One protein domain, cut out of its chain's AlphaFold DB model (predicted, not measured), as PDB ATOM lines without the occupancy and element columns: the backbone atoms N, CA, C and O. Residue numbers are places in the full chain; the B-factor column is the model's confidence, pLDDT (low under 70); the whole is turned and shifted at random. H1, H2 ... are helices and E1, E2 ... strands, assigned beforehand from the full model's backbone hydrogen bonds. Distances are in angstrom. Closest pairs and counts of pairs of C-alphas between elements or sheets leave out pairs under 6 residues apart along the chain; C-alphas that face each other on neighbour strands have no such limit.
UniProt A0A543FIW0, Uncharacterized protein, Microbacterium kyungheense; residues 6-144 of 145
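This is residues 6 to 144 of the 145 residues of an uncharacterized protein of Microbacterium kyungheense (UniProt A0A543FIW0). Two lobes lie on either side of a middle formed by the short helix H1 and by H2: in one, the helical hairpin H3 and H4 folds back on itself beside a tiny two-strand sheet, E1 and E2; in the other are H5 to H8, where the hairpin H7 and H8 packs on the long H6. The tip of H6 and the turn after it, residues 110 to 115, stick out. The printed part has 139 residues, with named elements in the order H1 H2 E1 H3 H4 E2 H5 H6 H7 H8; the class is mostly helix and the sheet is parallel. The whole is compact, with a radius of gyration of the C-alphas of 15.7 A and spans of 43 by 35 by 25 A.

Find C-alpha 6 at (138.466, 204.525, 142.733), where H1, residues 6 to 9, begins. H2 is residues 11 to 24, 20.0 A long, and E1 is residues 31 to 33. H3, residues 34 to 47, covers 20.1 A; H4, residues 53 to 65, 18.4 A. E2 is residues 69 to 71 and H5 residues 82 to 92. At C-alpha 94, (141.584, 217.498, 124.995), H6 begins and runs 28.6 A to residue 113. H7 is residues 121 to 127; H8, residues 131 to 142, runs 16.6 A to C-alpha 142 at (134.055, 210.688, 114.897).

Start at H1: it touches H3, C-alphas of Ala 9 and Ala 40 closest at 4.7 A. H2 touches H6 with residues 19 to 24 alone, opposite ways at a steep tilt of 64 degrees; C-alphas of Glu 23 and Ser 96 are closest, 6.5 A. E1, H3, H4 and E2 form a strand-helix-strand unit, two parallel neighbour strands with helices between, its crossover right-handed; N 71 and O 32 are 2.8 A apart, within hydrogen-bond range. H3 and H4 are a helical hairpin, closest at the C-alphas of Thr 41 and Glu 60, 6.4 A. H5 touches H8, C-alphas of Cys 87 and Phe 133 closest at 5.4 A. H6 and H8 touch, about perpendicular at 78 degrees, C-alphas of Arg 98 and His 140 closest at 5.6 A. H7 and H8 are a helical hairpin at a shallow tilt of 11 degrees, C-alphas of Thr 122 and Ala 134 closest at 4.7 A. H3 and H8 are apart. Every O i to N i+4 pair is within hydrogen-bond range in H2 to H8; H1 is too short for one.

The C-alphas of Asp 73 and Gln 113, the two farthest apart, are 48.5 A apart. The printed part has no cut and no long link. Look for pLDDT under 70 at residues 74 to 78 and residue 144; the mean of the printed part is 89.2.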
ATOM      1  N   ASP A   6     139.206 205.288 143.742       88.69
ATOM      2  CA  ASP A   6     138.466 204.525 142.733       88.69
ATOM      3  C   ASP A   6     139.116 204.611 141.340       88.69
ATOM      4  O   ASP A   6     139.167 203.623 140.599       88.69
ATOM      5  N   VAL A   7     139.673 205.783 140.993       89.38
ATOM      6  CA  VAL A   7     140.417 206.009 139.737       89.38
ATOM      7  C   VAL A   7     141.693 205.173 139.713       89.38
ATOM      8  O   VAL A   7     142.050 204.587 138.690       89.38
ATOM      9  N   LEU A   8     142.387 205.118 140.852       89.38
ATOM     10  CA  LEU A   8     143.634 204.381 141.016       89.38
ATOM     11  C   LEU A   8     143.395 202.870 141.085       89.38
ATOM     12  O   LEU A   8     144.140 202.116 140.459       89.38
ATOM     13  N   ALA A   9     142.374 202.417 141.813       87.50
ATOM     14  CA  ALA A   9     142.068 201.009 142.042       87.50
ATOM     15  C   ALA A   9     141.559 200.326 140.767       87.50
ATOM     16  O   ALA A   9     142.051 199.245 140.406       87.50
ATOM     17  N   THR A  10     140.653 200.987 140.041       88.38
ATOM     18  CA  THR A  10     139.985 200.426 138.863       88.38
ATOM     19  C   THR A  10     140.922 200.365 137.659       88.38
ATOM     20  O   THR A  10     141.578 201.337 137.284       88.38
ATOM     21  N   ARG A  11     140.962 199.206 136.991       88.25
ATOM     22  CA  ARG A  11     141.895 198.948 135.883       88.25
ATOM     23  C   ARG A  11     141.753 199.936 134.725       88.25
ATOM     24  O   ARG A  11     142.763 200.454 134.260       88.25
ATOM     25  N   THR A  12     140.540 200.141 134.213       91.38
ATOM     26  CA  THR A  12     140.338 200.937 132.992       91.38
ATOM     27  C   THR A  12     140.714 202.410 133.198       91.38
ATOM     28  O   THR A  12     141.575 202.870 132.444       91.38
ATOM     29  N   PRO A  13     140.196 203.135 134.213       90.12
ATOM     30  CA  PRO A  13     140.599 204.519 134.477       90.12
ATOM     31  C   PRO A  13     142.100 204.661 134.739       90.12
ATOM     32  O   PRO A  13     142.752 205.514 134.141       90.12
ATOM     33  N   PHE A  14     142.685 203.759 135.534       91.94
ATOM     34  CA  PHE A  14     144.125 203.754 135.783       91.94
ATOM     35  C   PHE A  14     144.948 203.564 134.497       91.94
ATOM     36  O   PHE A  14     145.951 204.244 134.285       91.94
ATOM     37  N   CYS A  15     144.539 202.649 133.611       91.50
ATOM     38  CA  CYS A  15     145.213 202.448 132.329       91.50
ATOM     39  C   CYS A  15     145.131 203.687 131.432       91.50
ATOM     40  O   CYS A  15     146.098 203.971 130.727       91.50
ATOM     41  N   TRP A  16     144.006 204.405 131.442       93.06
ATOM     42  CA  TRP A  16     143.877 205.682 130.739       93.06
ATOM     43  C   TRP A  16     144.813 206.738 131.311       93.06
ATOM     44  O   TRP A  16     145.572 207.338 130.553       93.06
ATOM     45  N   LEU A  17     144.855 206.873 132.634       91.75
ATOM     46  CA  LEU A  17     145.758 207.793 133.316       91.75
ATOM     47  C   LEU A  17     147.228 207.538 132.960       91.75
ATOM     48  O   LEU A  17     147.952 208.460 132.600       91.75
ATOM     49  N   ALA A  18     147.660 206.275 132.996       91.19
ATOM     50  CA  ALA A  18     149.031 205.897 132.663       91.19
ATOM     51  C   ALA A  18     149.407 206.237 131.209       91.19
ATOM     52  O   ALA A  18     150.520 206.683 130.952       91.19
ATOM     53  N   MET A  19     148.486 206.056 130.259       91.88
ATOM     54  CA  MET A  19     148.728 206.437 128.864       91.88
ATOM     55  C   MET A  19     148.755 207.940 128.657       91.88
ATOM     56  O   MET A  19     149.558 208.427 127.877       91.88
ATOM     57  N   LEU A  20     147.877 208.672 129.338       91.06
ATOM     58  CA  LEU A  20     147.871 210.128 129.265       91.06
ATOM     59  C   LEU A  20     149.180 210.693 129.811       91.06
ATOM     60  O   LEU A  20     149.703 211.648 129.251       91.06
ATOM     61  N   ARG A  21     149.759 210.063 130.839       89.94
ATOM     62  CA  ARG A  21     151.094 210.406 131.348       89.94
ATOM     63  C   ARG A  21     152.206 210.114 130.340       89.94
ATOM     64  O   ARG A  21     153.074 210.961 130.179       89.94
ATOM     65  N   ASP A  22     152.152 208.974 129.649       89.00
ATOM     66  CA  ASP A  22     153.079 208.636 128.552       89.00
ATOM     67  C   ASP A  22     152.986 209.644 127.392       89.00
ATOM     68  O   ASP A  22     154.001 210.068 126.858       89.00
ATOM     69  N   GLU A  23     151.771 210.070 127.034       87.62
ATOM     70  CA  GLU A  23     151.528 210.993 125.917       87.62
ATOM     71  C   GLU A  23     151.915 212.444 126.237       87.62
ATOM     72  O   GLU A  23     152.369 213.179 125.365       87.62
ATOM     73  N   THR A  24     151.706 212.880 127.479       83.94
ATOM     74  CA  THR A  24     151.868 214.293 127.870       83.94
ATOM     75  C   THR A  24     153.214 214.608 128.500       83.94
ATOM     76  O   THR A  24     153.461 215.771 128.812       83.94
ATOM     77  N   ASP A  25     154.051 213.599 128.753       81.25
ATOM     78  CA  ASP A  25     155.277 213.721 129.557       81.25
ATOM     79  C   ASP A  25     155.033 214.466 130.891       81.25
ATOM     80  O   ASP A  25     155.854 215.238 131.383       81.25
ATOM     81  N   GLY A  26     153.837 214.278 131.464       76.19
ATOM     82  CA  GLY A  26     153.417 214.924 132.706       76.19
ATOM     83  C   GLY A  26     153.002 216.396 132.592       76.19
ATOM     84  O   GLY A  26     153.139 217.129 133.572       76.19
ATOM     85  N   ALA A  27     152.461 216.837 131.447       77.62
ATOM     86  CA  ALA A  27     151.973 218.213 131.256       77.62
ATOM     87  C   ALA A  27     150.982 218.675 132.345       77.62
ATOM     88  O   ALA A  27     151.028 219.827 132.784       77.62
ATOM     89  N   PHE A  28     150.145 217.759 132.841       82.19
ATOM     90  CA  PHE A  28     149.250 218.000 133.966       82.19
ATOM     91  C   PHE A  28     149.748 217.299 135.233       82.19
ATOM     92  O   PHE A  28     150.162 216.134 135.224       82.19
ATOM     93  N   ARG A  29     149.672 218.025 136.358       87.94
ATOM     94  CA  ARG A  29     150.108 217.521 137.663       87.94
ATOM     95  C   ARG A  29     149.030 216.685 138.331       87.94
ATOM     96  O   ARG A  29     147.921 217.173 138.544       87.94
ATOM     97  N   LEU A  30     149.374 215.479 138.749       90.12
ATOM     98  CA  LEU A  30     148.528 214.547 139.475       90.12
ATOM     99  C   LEU A  30     149.026 214.385 140.897       90.12
ATOM    100  O   LEU A  30     150.186 214.060 141.130       90.12
ATOM    101  N   PHE A  31     148.138 214.569 141.859       90.19
ATOM    102  CA  PHE A  31     148.481 214.356 143.254       90.19
ATOM    103  C   PHE A  31     147.364 213.612 143.973       90.19
ATOM    104  O   PHE A  31     146.207 213.640 143.562       90.19
ATOM    105  N   THR A  32     147.710 212.922 145.047       91.12
ATOM    106  CA  THR A  32     146.757 212.211 145.907       91.12
ATOM    107  C   THR A  32     147.214 212.306 147.364       91.12
ATOM    108  O   THR A  32     148.248 212.920 147.646       91.12
ATOM    109  N   SER A  33     146.463 211.732 148.301       91.00
ATOM    110  CA  SER A  33     146.896 211.595 149.696       91.00
ATOM    111  C   SER A  33     147.415 210.185 149.987       91.00
ATOM    112  O   SER A  33     147.092 209.222 149.284       91.00
ATOM    113  N   ALA A  34     148.234 210.049 151.030       89.38
ATOM    114  CA  ALA A  34     148.733 208.759 151.493       89.38
ATOM    115  C   ALA A  34     147.579 207.809 151.857       89.38
ATOM    116  O   ALA A  34     147.632 206.628 151.508       89.38
ATOM    117  N   ASP A  35     146.515 208.340 152.465       88.69
ATOM    118  CA  ASP A  35     145.306 207.591 152.808       88.69
ATOM    119  C   ASP A  35     144.547 207.128 151.561       88.69
ATOM    120  O   ASP A  35     144.168 205.960 151.467       88.69
ATOM    121  N   THR A  36     144.379 207.997 150.560       90.06
ATOM    122  CA  THR A  36     143.739 207.630 149.287       90.06
ATOM    123  C   THR A  36     144.545 206.573 148.531       90.06
ATOM    124  O   THR A  36     143.973 205.619 148.003       90.06
ATOM    125  N   LEU A  37     145.877 206.677 148.517       90.31
ATOM    126  CA  LEU A  37     146.740 205.665 147.902       90.31
ATOM    127  C   LEU A  37     146.675 204.320 148.651       90.31
ATOM    128  O   LEU A  37     146.660 203.255 148.021       90.31
ATOM    129  N   ALA A  38     146.633 204.355 149.985       89.75
ATOM    130  CA  ALA A  38     146.470 203.162 150.810       89.75
ATOM    131  C   ALA A  38     145.108 202.498 150.563       89.75
ATOM    132  O   ALA A  38     145.058 201.281 150.365       89.75
ATOM    133  N   ALA A  39     144.034 203.290 150.490       90.44
ATOM    134  CA  ALA A  39     142.690 202.828 150.156       90.44
ATOM    135  C   ALA A  39     142.648 202.171 148.767       90.44
ATOM    136  O   ALA A  39     142.207 201.031 148.655       90.44
ATOM    137  N   ALA A  40     143.219 202.810 147.740       91.19
ATOM    138  CA  ALA A  40     143.283 202.248 146.387       91.19
ATOM    139  C   ALA A  40     144.038 200.909 146.336       91.19
ATOM    140  O   ALA A  40     143.662 199.975 145.626       91.19
ATOM    141  N   THR A  41     145.127 200.806 147.103       90.50
ATOM    142  CA  THR A  41     145.916 199.573 147.198       90.50
ATOM    143  C   THR A  41     145.139 198.472 147.922       90.50
ATOM    144  O   THR A  41     145.222 197.306 147.533       90.50
ATOM    145  N   HIS A  42     144.394 198.825 148.971       90.50
ATOM    146  CA  HIS A  42     143.545 197.895 149.708       90.50
ATOM    147  C   HIS A  42     142.411 197.360 148.831       90.50
ATOM    148  O   HIS A  42     142.308 196.148 148.661       90.50
ATOM    149  N   GLU A  43     141.653 198.248 148.191       91.00
ATOM    150  CA  GLU A  43     140.551 197.889 147.297       91.00
ATOM    151  C   GLU A  43     141.030 196.998 146.140       91.00
ATOM    152  O   GLU A  43     140.439 195.957 145.843       91.00
ATOM    153  N   TRP A  44     142.176 197.328 145.532       90.69
ATOM    154  CA  TRP A  44     142.754 196.482 144.491       90.69
ATOM    155  C   TRP A  44     143.072 195.065 144.996       90.69
ATOM    156  O   TRP A  44     142.851 194.097 144.263       90.69
ATOM    157  N   ARG A  45     143.572 194.920 146.235       89.75
ATOM    158  CA  ARG A  45     143.848 193.606 146.845       89.75
ATOM    159  C   ARG A  45     142.568 192.831 147.139       89.75
ATOM    160  O   ARG A  45     142.560 191.621 146.934       89.75
ATOM    161  N   GLU A  46     141.501 193.498 147.572       90.69
ATOM    162  CA  GLU A  46     140.196 192.856 147.774       90.69
ATOM    163  C   GLU A  46     139.626 192.304 146.464       90.69
ATOM    164  O   GLU A  46     139.109 191.188 146.432       90.69
ATOM    165  N   GLN A  47     139.799 193.037 145.361       87.75
ATOM    166  CA  GLN A  47     139.417 192.579 144.022       87.75
ATOM    167  C   GLN A  47     140.335 191.463 143.484       87.75
ATOM    168  O   GLN A  47     139.942 190.707 142.595       87.75
ATOM    169  N   HIS A  48     141.557 191.336 144.016       88.06
ATOM    170  CA  HIS A  48     142.570 190.377 143.565       88.06
ATOM    171  C   HIS A  48     143.150 189.553 144.732       88.06
ATOM    172  O   HIS A  48     144.364 189.566 144.950       88.06
ATOM    173  N   PRO A  49     142.333 188.758 145.450       88.19
ATOM    174  CA  PRO A  49     142.776 188.052 146.657       88.19
ATOM    175  C   PRO A  49     143.836 186.973 146.377       88.19
ATOM    176  O   PRO A  49     144.573 186.571 147.273       88.19
ATOM    177  N   ALA A  50     143.941 186.508 145.127       90.38
ATOM    178  CA  ALA A  50     144.964 185.560 144.687       90.38
ATOM    179  C   ALA A  50     146.321 186.220 144.355       90.38
ATOM    180  O   ALA A  50     147.288 185.517 144.056       90.38
ATOM    181  N   ALA A  51     146.415 187.555 144.364       87.31
ATOM    182  CA  ALA A  51     147.657 188.256 144.070       87.31
ATOM    183  C   ALA A  51     148.667 188.083 145.214       87.31
ATOM    184  O   ALA A  51     148.427 188.471 146.354       87.31
ATOM    185  N   GLY A  52     149.841 187.533 144.900       88.62
ATOM    186  CA  GLY A  52     150.941 187.428 145.861       88.62
ATOM    187  C   GLY A  52     151.520 188.792 146.267       88.62
ATOM    188  O   GLY A  52     151.267 189.823 145.635       88.62
ATOM    189  N   SER A  53     152.373 188.791 147.293       85.75
ATOM    190  CA  SER A  53     153.049 189.995 147.805       85.75
ATOM    191  C   SER A  53     153.828 190.752 146.722       85.75
ATOM    192  O   SER A  53     153.741 191.975 146.653       85.75
ATOM    193  N   THR A  54     154.511 190.042 145.819       89.94
ATOM    194  CA  THR A  54     155.230 190.645 144.684       89.94
ATOM    195  C   THR A  54     154.296 191.385 143.726       89.94
ATOM    196  O   THR A  54     154.607 192.491 143.295       89.94
ATOM    197  N   ALA A  55     153.135 190.805 143.403       88.81
ATOM    198  CA  ALA A  55     152.155 191.440 142.521       88.81
ATOM    199  C   ALA A  55     151.542 192.685 143.177       88.81
ATOM    200  O   ALA A  55     151.390 193.713 142.524       88.81
ATOM    201  N   SER A  56     151.272 192.612 144.483       85.62
ATOM    202  CA  SER A  56     150.816 193.757 145.275       85.62
ATOM    203  C   SER A  56     151.847 194.888 145.319       85.62
ATOM    204  O   SER A  56     151.490 196.041 145.101       85.62
ATOM    205  N   ALA A  57     153.124 194.570 145.552       89.56
ATOM    206  CA  ALA A  57     154.202 195.559 145.568       89.56
ATOM    207  C   ALA A  57     154.381 196.219 144.194       89.56
ATOM    208  O   ALA A  57     154.471 197.441 144.093       89.56
ATOM    209  N   ARG A  58     154.346 195.418 143.121       91.00
ATOM    210  CA  ARG A  58     154.403 195.938 141.752       91.00
ATOM    211  C   ARG A  58     153.205 196.830 141.431       91.00
ATOM    212  O   ARG A  58     153.365 197.836 140.748       91.00
ATOM    213  N   ARG A  59     152.005 196.480 141.903       91.00
ATOM    214  CA  ARG A  59     150.822 197.324 141.716       91.00
ATOM    215  C   ARG A  59     151.006 198.678 142.387       91.00
ATOM    216  O   ARG A  59     150.766 199.691 141.743       91.00
ATOM    217  N   GLU A  60     151.446 198.687 143.638       90.31
ATOM    218  CA  GLU A  60     151.681 199.909 144.408       90.31
ATOM    219  C   GLU A  60     152.748 200.806 143.756       90.31
ATOM    220  O   GLU A  60     152.579 202.020 143.678       90.31
ATOM    221  N   GLU A  61     153.811 200.211 143.208       92.31
ATOM    222  CA  GLU A  61     154.823 200.922 142.415       92.31
ATOM    223  C   GLU A  61     154.209 201.590 141.175       92.31
ATOM    224  O   GLU A  61     154.442 202.772 140.935       92.31
ATOM    225  N   LEU A  62     153.377 200.864 140.418       91.50
ATOM    226  CA  LEU A  62     152.682 201.418 139.252       91.50
ATOM    227  C   LEU A  62     151.720 202.548 139.636       91.50
ATOM    228  O   LEU A  62     151.629 203.533 138.909       91.50
ATOM    229  N   LEU A  63     151.017 202.422 140.767       91.12
ATOM    230  CA  LEU A  63     150.148 203.483 141.283       91.12
ATOM    231  C   LEU A  63     150.941 204.753 141.598       91.12
ATOM    232  O   LEU A  63     150.506 205.841 141.239       91.12
ATOM    233  N   ARG A  64     152.117 204.628 142.223       91.75
ATOM    234  CA  ARG A  64     152.977 205.785 142.508       91.75
ATOM    235  C   ARG A  64     153.588 206.396 141.254       91.75
ATOM    236  O   ARG A  64     153.718 207.608 141.196       91.75
ATOM    237  N   ALA A  65     153.939 205.586 140.259       91.50
ATOM    238  CA  ALA A  65     154.628 206.058 139.058       91.50
ATOM    239  C   ALA A  65     153.808 207.051 138.214       91.50
ATOM    240  O   ALA A  65     154.387 207.841 137.472       91.50
ATOM    241  N   VAL A  66     152.474 207.023 138.311       90.75
ATOM    242  CA  VAL A  66     151.608 207.970 137.586       90.75
ATOM    243  C   VAL A  66     151.371 209.278 138.347       90.75
ATOM    244  O   VAL A  66     150.837 210.214 137.761       90.75
ATOM    245  N   LEU A  67     151.745 209.355 139.626       91.25
ATOM    246  CA  LEU A  67     151.492 210.499 140.505       91.25
ATOM    247  C   LEU A  67     152.738 211.389 140.597       91.25
ATOM    248  O   LEU A  67     153.850 210.890 140.732       91.25
ATOM    249  N   ASP A  68     152.551 212.707 140.584       91.12
ATOM    250  CA  ASP A  68     153.623 213.680 140.826       91.12
ATOM    251  C   ASP A  68     153.865 213.904 142.321       91.12
ATOM    252  O   ASP A  68     154.994 214.142 142.744       91.12
ATOM    253  N   GLU A  69     152.807 213.829 143.134       90.75
ATOM    254  CA  GLU A  69     152.890 214.094 144.569       90.75
ATOM    255  C   GLU A  69     151.922 213.217 145.377       90.75
ATOM    256  O   GLU A  69     150.756 213.034 145.020       90.75
ATOM    257  N   VAL A  70     152.405 212.695 146.507       90.19
ATOM    258  CA  VAL A  70     151.585 212.014 147.517       90.19
ATOM    259  C   VAL A  70     151.681 212.808 148.810       90.19
ATOM    260  O   VAL A  70     152.723 212.838 149.464       90.19
ATOM    261  N   THR A  71     150.587 213.468 149.158       88.19
ATOM    262  CA  THR A  71     150.483 214.329 150.339       88.19
ATOM    263  C   THR A  71     150.176 213.502 151.596       88.19
ATOM    264  O   THR A  71     149.455 212.508 151.504       88.19
ATOM    265  N   PRO A  72     150.721 213.851 152.777       81.19
ATOM    266  CA  PRO A  72     150.465 213.099 154.009       81.19
ATOM    267  C   PRO A  72     149.027 213.266 154.523       81.19
ATOM    268  O   PRO A  72     148.491 212.323 155.090       81.19
ATOM    269  N   ASP A  73     148.401 214.418 154.271       71.81
ATOM    270  CA  ASP A  73     147.018 214.724 154.641       71.81
ATOM    271  C   ASP A  73     146.150 214.847 153.386       71.81
ATOM    272  O   ASP A  73     146.565 215.466 152.404       71.81
ATOM    273  N   GLY A  74     144.914 214.342 153.418       60.38
ATOM    274  CA  GLY A  74     143.941 214.720 152.393       60.38
ATOM    275  C   GLY A  74     142.740 213.802 152.268       60.38
ATOM    276  O   GLY A  74     142.671 213.006 151.331       60.38
ATOM    277  N   ALA A  75     141.750 213.999 153.136       54.72
ATOM    278  CA  ALA A  75     140.371 213.943 152.676       54.72
ATOM    279  C   ALA A  75     140.092 215.286 151.988       54.72
ATOM    280  O   ALA A  75     140.220 216.342 152.609       54.72
ATOM    281  N   ARG A  76     139.794 215.262 150.689       61.69
ATOM    282  CA  ARG A  76     139.193 216.411 150.006       61.69
ATOM    283  C   ARG A  76     137.701 216.149 149.904       61.69
ATOM    284  O   ARG A  76     137.320 215.028 149.593       61.69
ATOM    285  N   ASP A  77     136.885 217.169 150.134       54.38
ATOM    286  CA  ASP A  77     135.429 217.047 150.006       54.38
ATOM    287  C   ASP A  77     134.991 216.821 148.539       54.38
ATOM    288  O   ASP A  77     133.920 216.276 148.292       54.38
ATOM    289  N   ASP A  78     135.867 217.133 147.573       63.44
ATOM    290  CA  ASP A  78     135.616 217.034 146.128       63.44
ATOM    291  C   ASP A  78     136.359 215.844 145.480       63.44
ATOM    292  O   ASP A  78     137.157 216.013 144.550       63.44
ATOM    293  N   ILE A  79     136.169 214.622 145.990       76.31
ATOM    294  CA  ILE A  79     136.659 213.425 145.285       76.31
ATOM    295  C   ILE A  79     135.750 213.180 144.080       76.31
ATOM    296  O   ILE A  79     134.606 212.759 144.233       76.31
ATOM    297  N   LEU A  80     136.276 213.439 142.885       84.88
ATOM    298  CA  LEU A  80     135.604 213.121 141.629       84.88
ATOM    299  C   LEU A  80     135.502 211.605 141.454       84.88
ATOM    300  O   LEU A  80     136.468 210.877 141.715       84.88
ATOM    301  N   SER A  81     134.365 211.140 140.939       91.06
ATOM    302  CA  SER A  81     134.265 209.779 140.414       91.06
ATOM    303  C   SER A  81     135.252 209.574 139.251       91.06
ATOM    304  O   SER A  81     135.706 210.548 138.638       91.06
ATOM    305  N   PRO A  82     135.592 208.323 138.887       92.44
ATOM    306  CA  PRO A  82     136.472 208.067 137.748       92.44
ATOM    307  C   PRO A  82     135.999 208.693 136.438       92.44
ATOM    308  O   PRO A  82     136.825 209.189 135.673       92.44
ATOM    309  N   ASP A  83     134.690 208.706 136.201       95.25
ATOM    310  CA  ASP A  83     134.108 209.296 135.000       95.25
ATOM    311  C   ASP A  83     134.287 210.819 134.979       95.25
ATOM    312  O   ASP A  83     134.810 211.378 134.015       95.25
ATOM    313  N   GLU A  84     133.932 211.487 136.081       94.81
ATOM    314  CA  GLU A  84     134.067 212.941 136.232       94.81
ATOM    315  C   GLU A  84     135.529 213.382 136.161       94.81
ATOM    316  O   GLU A  84     135.845 214.385 135.522       94.81
ATOM    317  N   PHE A  85     136.431 212.614 136.772       93.12
ATOM    318  CA  PHE A  85     137.864 212.864 136.713       93.12
ATOM    319  C   PHE A  85     138.382 212.798 135.273       93.12
ATOM    320  O   PHE A  85     139.062 213.716 134.825       93.12
ATOM    321  N   LEU A  86     138.055 211.740 134.523       94.25
ATOM    322  CA  LEU A  86     138.515 211.599 133.138       94.25
ATOM    323  C   LEU A  86     137.891 212.652 132.214       94.25
ATOM    324  O   LEU A  86     138.570 213.149 131.317       94.25
ATOM    325  N   CYS A  87     136.637 213.039 132.457       95.62
ATOM    326  CA  CYS A  87     136.011 214.175 131.785       95.62
ATOM    327  C   CYS A  87     136.771 215.478 132.050       95.62
ATOM    328  O   CYS A  87     137.058 216.212 131.110       95.62
ATOM    329  N   LEU A  88     137.151 215.742 133.301       93.62
ATOM    330  CA  LEU A  88     137.929 216.930 133.639       93.62
ATOM    331  C   LEU A  88     139.308 216.914 132.965       93.62
ATOM    332  O   LEU A  88     139.765 217.943 132.481       93.62
ATOM    333  N   VAL A  89     139.962 215.749 132.886       92.62
ATOM    334  CA  VAL A  89     141.230 215.620 132.148       92.62
ATOM    335  C   VAL A  89     141.038 215.917 130.659       92.62
ATOM    336  O   VAL A  89     141.891 216.560 130.061       92.62
ATOM    337  N   ASP A  90     139.930 215.494 130.053       95.00
ATOM    338  CA  ASP A  90     139.606 215.843 128.665       95.00
ATOM    339  C   ASP A  90     139.283 217.330 128.479       95.00
ATOM    340  O   ASP A  90     139.635 217.896 127.448       95.00
ATOM    341  N   ASP A  91     138.682 217.986 129.473       94.38
ATOM    342  CA  ASP A  91     138.461 219.437 129.450       94.38
ATOM    343  C   ASP A  91     139.783 220.226 129.527       94.38
ATOM    344  O   ASP A  91     139.919 221.262 128.875       94.38
ATOM    345  N   GLU A  92     140.763 219.745 130.301       90.75
ATOM    346  CA  GLU A  92     142.079 220.387 130.444       90.75
ATOM    347  C   GLU A  92     143.043 220.039 129.292       90.75
ATOM    348  O   GLU A  92     143.777 220.904 128.820       90.75
ATOM    349  N   GLU A  93     143.029 218.791 128.815       91.81
ATOM    350  CA  GLU A  93     144.029 218.214 127.904       91.81
ATOM    351  C   GLU A  93     143.377 217.453 126.732       91.81
ATOM    352  O   GLU A  93     143.761 216.334 126.368       91.81
ATOM    353  N   THR A  94     142.384 218.080 126.093       94.19
ATOM    354  CA  THR A  94     141.584 217.498 124.995       94.19
ATOM    355  C   THR A  94     142.442 216.903 123.872       94.19
ATOM    356  O   THR A  94     142.142 215.839 123.327       94.19
ATOM    357  N   ALA A  95     143.536 217.579 123.502       91.81
ATOM    358  CA  ALA A  95     144.415 217.133 122.421       91.81
ATOM    359  C   ALA A  95     145.115 215.807 122.760       91.81
ATOM    360  O   ALA A  95     145.205 214.919 121.907       91.81
ATOM    361  N   SER A  96     145.558 215.649 124.006       92.50
ATOM    362  CA  SER A  96     146.218 214.436 124.487       92.50
ATOM    363  C   SER A  96     145.230 213.293 124.678       92.50
ATOM    364  O   SER A  96     145.525 212.161 124.291       92.50
ATOM    365  N   VAL A  97     144.020 213.575 125.174       94.81
ATOM    366  CA  VAL A  97     142.942 212.576 125.222       94.81
ATOM    367  C   VAL A  97     142.596 212.083 123.820       94.81
ATOM    368  O   VAL A  97     142.483 210.870 123.606       94.81
ATOM    369  N   ARG A  98     142.522 212.981 122.831       94.69
ATOM    370  CA  ARG A  98     142.336 212.602 121.427       94.69
ATOM    371  C   ARG A  98     143.492 211.747 120.906       94.69
ATOM    372  O   ARG A  98     143.241 210.714 120.288       94.69
ATOM    373  N   ALA A  99     144.743 212.124 121.165       93.25
ATOM    374  CA  ALA A  99     145.915 211.363 120.725       93.25
ATOM    375  C   ALA A  99     145.923 209.931 121.293       93.25
ATOM    376  O   ALA A  99     146.026 208.959 120.535       93.25
ATOM    377  N   VAL A 100     145.699 209.782 122.604       94.50
ATOM    378  CA  VAL A 100     145.587 208.472 123.266       94.50
ATOM    379  C   VAL A 100     144.414 207.669 122.708       94.50
ATOM    380  O   VAL A 100     144.561 206.470 122.454       94.50
ATOM    381  N   THR A 101     143.270 208.316 122.468       95.44
ATOM    382  CA  THR A 101     142.085 207.689 121.865       95.44
ATOM    383  C   THR A 101     142.408 207.082 120.501       95.44
ATOM    384  O   THR A 101     142.141 205.899 120.274       95.44
ATOM    385  N   LEU A 102     143.053 207.842 119.613       94.31
ATOM    386  CA  LEU A 102     143.421 207.372 118.275       94.31
ATOM    387  C   LEU A 102     144.467 206.253 118.323       94.31
ATOM    388  O   LEU A 102     144.323 205.243 117.632       94.31
ATOM    389  N   ARG A 103     145.486 206.383 119.183       93.12
ATOM    390  CA  ARG A 103     146.502 205.339 119.395       93.12
ATOM    391  C   ARG A 103     145.858 204.030 119.848       93.12
ATOM    392  O   ARG A 103     146.138 202.967 119.293       93.12
ATOM    393  N   ARG A 104     144.955 204.107 120.827       92.25
ATOM    394  CA  ARG A 104     144.222 202.948 121.342       92.25
ATOM    395  C   ARG A 104     143.304 202.321 120.307       92.25
ATOM    396  O   ARG A 104     143.238 201.095 120.241       92.25
ATOM    397  N   GLN A 105     142.631 203.135 119.501       93.50
ATOM    398  CA  GLN A 105     141.782 202.638 118.427       93.50
ATOM    399  C   GLN A 105     142.613 201.869 117.391       93.50
ATOM    400  O   GLN A 105     142.268 200.736 117.060       93.50
ATOM    401  N   GLY A 106     143.766 202.408 116.985       92.38
ATOM    402  CA  GLY A 106     144.686 201.728 116.070       92.38
ATOM    403  C   GLY A 106     145.202 200.384 116.599       92.38
ATOM    404  O   GLY A 106     145.286 199.410 115.849       92.38
ATOM    405  N   ASP A 107     145.501 200.288 117.898       90.12
ATOM    406  CA  ASP A 107     145.895 199.018 118.522       90.12
ATOM    407  C   ASP A 107     144.749 197.994 118.547       90.12
ATOM    408  O   ASP A 107     144.980 196.803 118.320       90.12
ATOM    409  N   LEU A 108     143.510 198.430 118.803       90.06
ATOM    410  CA  LEU A 108     142.342 197.549 118.731       90.06
ATOM    411  C   LEU A 108     142.086 197.062 117.307       90.06
ATOM    412  O   LEU A 108     141.801 195.879 117.118       90.06
ATOM    413  N   ASP A 109     142.219 197.933 116.311       91.19
ATOM    414  CA  ASP A 109     142.016 197.560 114.913       91.19
ATOM    415  C   ASP A 109     143.071 196.564 114.436       91.19
ATOM    416  O   ASP A 109     142.723 195.578 113.784       91.19
ATOM    417  N   ARG A 110     144.330 196.722 114.866       91.12
ATOM    418  CA  ARG A 110     145.381 195.718 114.636       91.12
ATOM    419  C   ARG A 110     145.008 194.365 115.247       91.12
ATOM    420  O   ARG A 110     145.039 193.347 114.566       91.12
ATOM    421  N   ARG A 111     144.560 194.346 116.506       90.94
ATOM    422  CA  ARG A 111     144.132 193.102 117.174       90.94
ATOM    423  C   ARG A 111     142.939 192.439 116.485       90.94
ATOM    424  O   ARG A 111     142.884 191.214 116.422       90.94
ATOM    425  N   ARG A 112     141.992 193.228 115.967       89.31
ATOM    426  CA  ARG A 112     140.849 192.719 115.190       89.31
ATOM    427  C   ARG A 112     141.301 192.084 113.878       89.31
ATOM    428  O   ARG A 112     140.784 191.027 113.529       89.31
ATOM    429  N   GLN A 113     142.273 192.683 113.189       89.88
ATOM    430  CA  GLN A 113     142.883 192.098 111.987       89.88
ATOM    431  C   GLN A 113     143.577 190.763 112.292       89.88
ATOM    432  O   GLN A 113     143.473 189.829 111.502       89.88
ATOM    433  N   ASP A 114     144.180 190.641 113.476       93.81
ATOM    434  CA  ASP A 114     144.780 189.395 113.971       93.81
ATOM    435  C   ASP A 114     143.739 188.364 114.470       93.81
ATOM    436  O   ASP A 114     144.098 187.300 114.978       93.81
ATOM    437  N   GLY A 115     142.435 188.659 114.361       92.00
ATOM    438  CA  GLY A 115     141.348 187.780 114.801       92.00
ATOM    439  C   GLY A 115     141.163 187.708 116.321       92.00
ATOM    440  O   GLY A 115     140.478 186.812 116.816       92.00
ATOM    441  N   ILE A 116     141.758 188.633 117.081       89.12
ATOM    442  CA  ILE A 116     141.678 188.657 118.543       89.12
ATOM    443  C   ILE A 116     140.429 189.443 118.972       89.12
ATOM    444  O   ILE A 116     140.375 190.665 118.781       89.12
ATOM    445  N   PRO A 117     139.438 188.797 119.616       85.44
ATOM    446  CA  PRO A 117     138.236 189.485 120.068       85.44
ATOM    447  C   PRO A 117     138.592 190.556 121.103       85.44
ATOM    448  O   PRO A 117     139.291 190.295 122.085       85.44
ATOM    449  N   SER A 118     138.124 191.779 120.860       84.25
ATOM    450  CA  SER A 118     138.357 192.937 121.721       84.25
ATOM    451  C   SER A 118     137.118 193.834 121.715       84.25
ATOM    452  O   SER A 118     136.634 194.187 120.638       84.25
ATOM    453  N   ALA A 119     136.624 194.201 122.902       86.88
ATOM    454  CA  ALA A 119     135.572 195.208 123.047       86.88
ATOM    455  C   ALA A 119     136.029 196.550 122.454       86.88
ATOM    456  O   ALA A 119     137.232 196.829 122.385       86.88
ATOM    457  N   SER A 120     135.081 197.375 122.017       90.31
ATOM    458  CA  SER A 120     135.378 198.759 121.641       90.31
ATOM    459  C   SER A 120     135.838 199.580 122.852       90.31
ATOM    460  O   SER A 120     135.622 199.200 124.006       90.31
ATOM    461  N   LEU A 121     136.489 200.721 122.593       91.69
ATOM    462  CA  LEU A 121     136.942 201.615 123.665       91.69
ATOM    463  C   LEU A 121     135.776 202.127 124.508       91.69
ATOM    464  O   LEU A 121     135.870 202.131 125.733       91.69
ATOM    465  N   THR A 122     134.681 202.514 123.859       94.88
ATOM    466  CA  THR A 122     133.496 203.052 124.526       94.88
ATOM    467  C   THR A 122     132.806 201.986 125.377       94.88
ATOM    468  O   THR A 122     132.516 202.243 126.540       94.88
ATOM    469  N   GLU A 123     132.646 200.754 124.877       93.81
ATOM    470  CA  GLU A 123     132.105 199.636 125.669       93.81
ATOM    471  C   GLU A 123     132.965 199.329 126.901       93.81
ATOM    472  O   GLU A 123     132.432 199.113 127.989       93.81
ATOM    473  N   ALA A 124     134.294 199.330 126.753       92.00
ATOM    474  CA  ALA A 124     135.208 199.081 127.865       92.00
ATOM    475  C   ALA A 124     135.156 200.188 128.935       92.00
ATOM    476  O   ALA A 124     135.332 199.899 130.119       92.00
ATOM    477  N   LEU A 125     134.918 201.439 128.528       94.12
ATOM    478  CA  LEU A 125     134.742 202.583 129.426       94.12
ATOM    479  C   LEU A 125     133.395 202.539 130.148       94.12
ATOM    480  O   LEU A 125     133.361 202.661 131.371       94.12
ATOM    481  N   VAL A 126     132.303 202.262 129.431       95.69
ATOM    482  CA  VAL A 126     130.968 202.085 130.029       95.69
ATOM    483  C   VAL A 126     130.979 200.938 131.040       95.69
ATOM    484  O   VAL A 126     130.503 201.101 132.162       95.69
ATOM    485  N   ALA A 127     131.587 199.797 130.695       92.44
ATOM    486  CA  ALA A 127     131.722 198.658 131.605       92.44
ATOM    487  C   ALA A 127     132.577 198.972 132.847       92.44
ATOM    488  O   ALA A 127     132.435 198.310 133.871       92.44
ATOM    489  N   ALA A 128     133.451 199.977 132.763       90.69
ATOM    490  CA  ALA A 128     134.253 200.469 133.877       90.69
ATOM    491  C   ALA A 128     133.582 201.610 134.663       90.69
ATOM    492  O   ALA A 128     134.236 202.226 135.500       90.69
ATOM    493  N   GLY A 129     132.307 201.908 134.391       93.75
ATOM    494  CA  GLY A 129     131.571 202.971 135.071       93.75
ATOM    495  C   GLY A 129     131.947 204.380 134.616       93.75
ATOM    496  O   GLY A 129     131.749 205.316 135.379       93.75
ATOM    497  N   CYS A 130     132.490 204.536 133.401       96.25
ATOM    498  CA  CYS A 130     132.867 205.828 132.817       96.25
ATOM    499  C   CYS A 130     132.045 206.187 131.555       96.25
ATOM    500  O   CYS A 130     132.621 206.287 130.466       96.25
ATOM    501  N   PRO A 131     130.702 206.280 131.632       97.62
ATOM    502  CA  PRO A 131     129.862 206.541 130.462       97.62
ATOM    503  C   PRO A 131     130.044 207.939 129.851       97.62
ATOM    504  O   PRO A 131     130.094 208.044 128.629       97.62
ATOM    505  N   ALA A 132     130.185 209.004 130.645       97.56
ATOM    506  CA  ALA A 132     130.328 210.359 130.106       97.56
ATOM    507  C   ALA A 132     131.671 210.536 129.384       97.56
ATOM    508  O   ALA A 132     131.749 211.145 128.313       97.56
ATOM    509  N   PHE A 133     132.735 209.943 129.922       97.56
ATOM    510  CA  PHE A 133     134.022 209.902 129.249       97.56
ATOM    511  C   PHE A 133     133.993 208.993 128.012       97.56
ATOM    512  O   PHE A 133     134.637 209.306 127.011       97.56
ATOM    513  N   ALA A 134     133.209 207.907 128.023       97.12
ATOM    514  CA  ALA A 134     132.996 207.090 126.828       97.12
ATOM    515  C   ALA A 134     132.376 207.902 125.678       97.12
ATOM    516  O   ALA A 134     132.824 207.763 124.540       97.12
ATOM    517  N   ASP A 135     131.412 208.779 125.968       97.50
ATOM    518  CA  ASP A 135     130.804 209.658 124.962       97.50
ATOM    519  C   ASP A 135     131.832 210.627 124.356       97.50
ATOM    520  O   ASP A 135     131.902 210.780 123.132       97.50
ATOM    521  N   ARG A 136     132.698 211.223 125.189       97.38
ATOM    522  CA  ARG A 136     133.801 212.098 124.742       97.38
ATOM    523  C   ARG A 136     134.801 211.355 123.856       97.38
ATOM    524  O   ARG A 136     135.156 211.829 122.779       97.38
ATOM    525  N   VAL A 137     135.204 210.149 124.261       96.06
ATOM    526  CA  VAL A 137     136.060 209.266 123.450       96.06
ATOM    527  C   VAL A 137     135.388 208.930 122.117       96.06
ATOM    528  O   VAL A 137     136.044 208.969 121.077       96.06
ATOM    529  N   GLY A 138     134.079 208.670 122.111       96.00
ATOM    530  CA  GLY A 138     133.300 208.493 120.886       96.00
ATOM    531  C   GLY A 138     133.373 209.712 119.959       96.00
ATOM    532  O   GLY A 138     133.660 209.562 118.771       96.00
ATOM    533  N   ALA A 139     133.203 210.920 120.499       95.75
ATOM    534  CA  ALA A 139     133.295 212.162 119.731       95.75
ATOM    535  C   ALA A 139     134.693 212.383 119.116       95.75
ATOM    536  O   ALA A 139     134.806 212.791 117.954       95.75
ATOM    537  N   HIS A 140     135.762 212.055 119.851       94.94
ATOM    538  CA  HIS A 140     137.141 212.116 119.346       94.94
ATOM    539  C   HIS A 140     137.383 211.188 118.155       94.94
ATOM    540  O   HIS A 140     138.124 211.555 117.241       94.94
ATOM    541  N   LEU A 141     136.742 210.015 118.147       93.06
ATOM    542  CA  LEU A 141     136.811 209.057 117.042       93.06
ATOM    543  C   LEU A 141     136.030 209.534 115.813       93.06
ATOM    544  O   LEU A 141     136.512 209.380 114.696       93.06
ATOM    545  N   SER A 142     134.859 210.147 116.004       88.94
ATOM    546  CA  SER A 142     134.055 210.688 114.897       88.94
ATOM    547  C   SER A 142     134.666 211.935 114.251       88.94
ATOM    548  O   SER A 142     134.419 212.202 113.083       88.94
ATOM    549  N   THR A 143     135.487 212.690 114.984       76.31
ATOM    550  CA  THR A 143     136.166 213.904 114.482       76.31
ATOM    551  C   THR A 143     137.527 213.582 113.834       76.31
ATOM    552  O   THR A 143     138.370 214.459 113.645       76.31
ATOM    553  N   ALA A 144     137.822 212.307 113.580       58.34
ATOM    554  CA  ALA A 144     139.049 211.866 112.913       58.34
ATOM    555  C   ALA A 144     138.886 211.659 111.396       58.34
ATOM    556  O   ALA A 144     139.869 211.311 110.743       58.34
TER     557      ALA A 144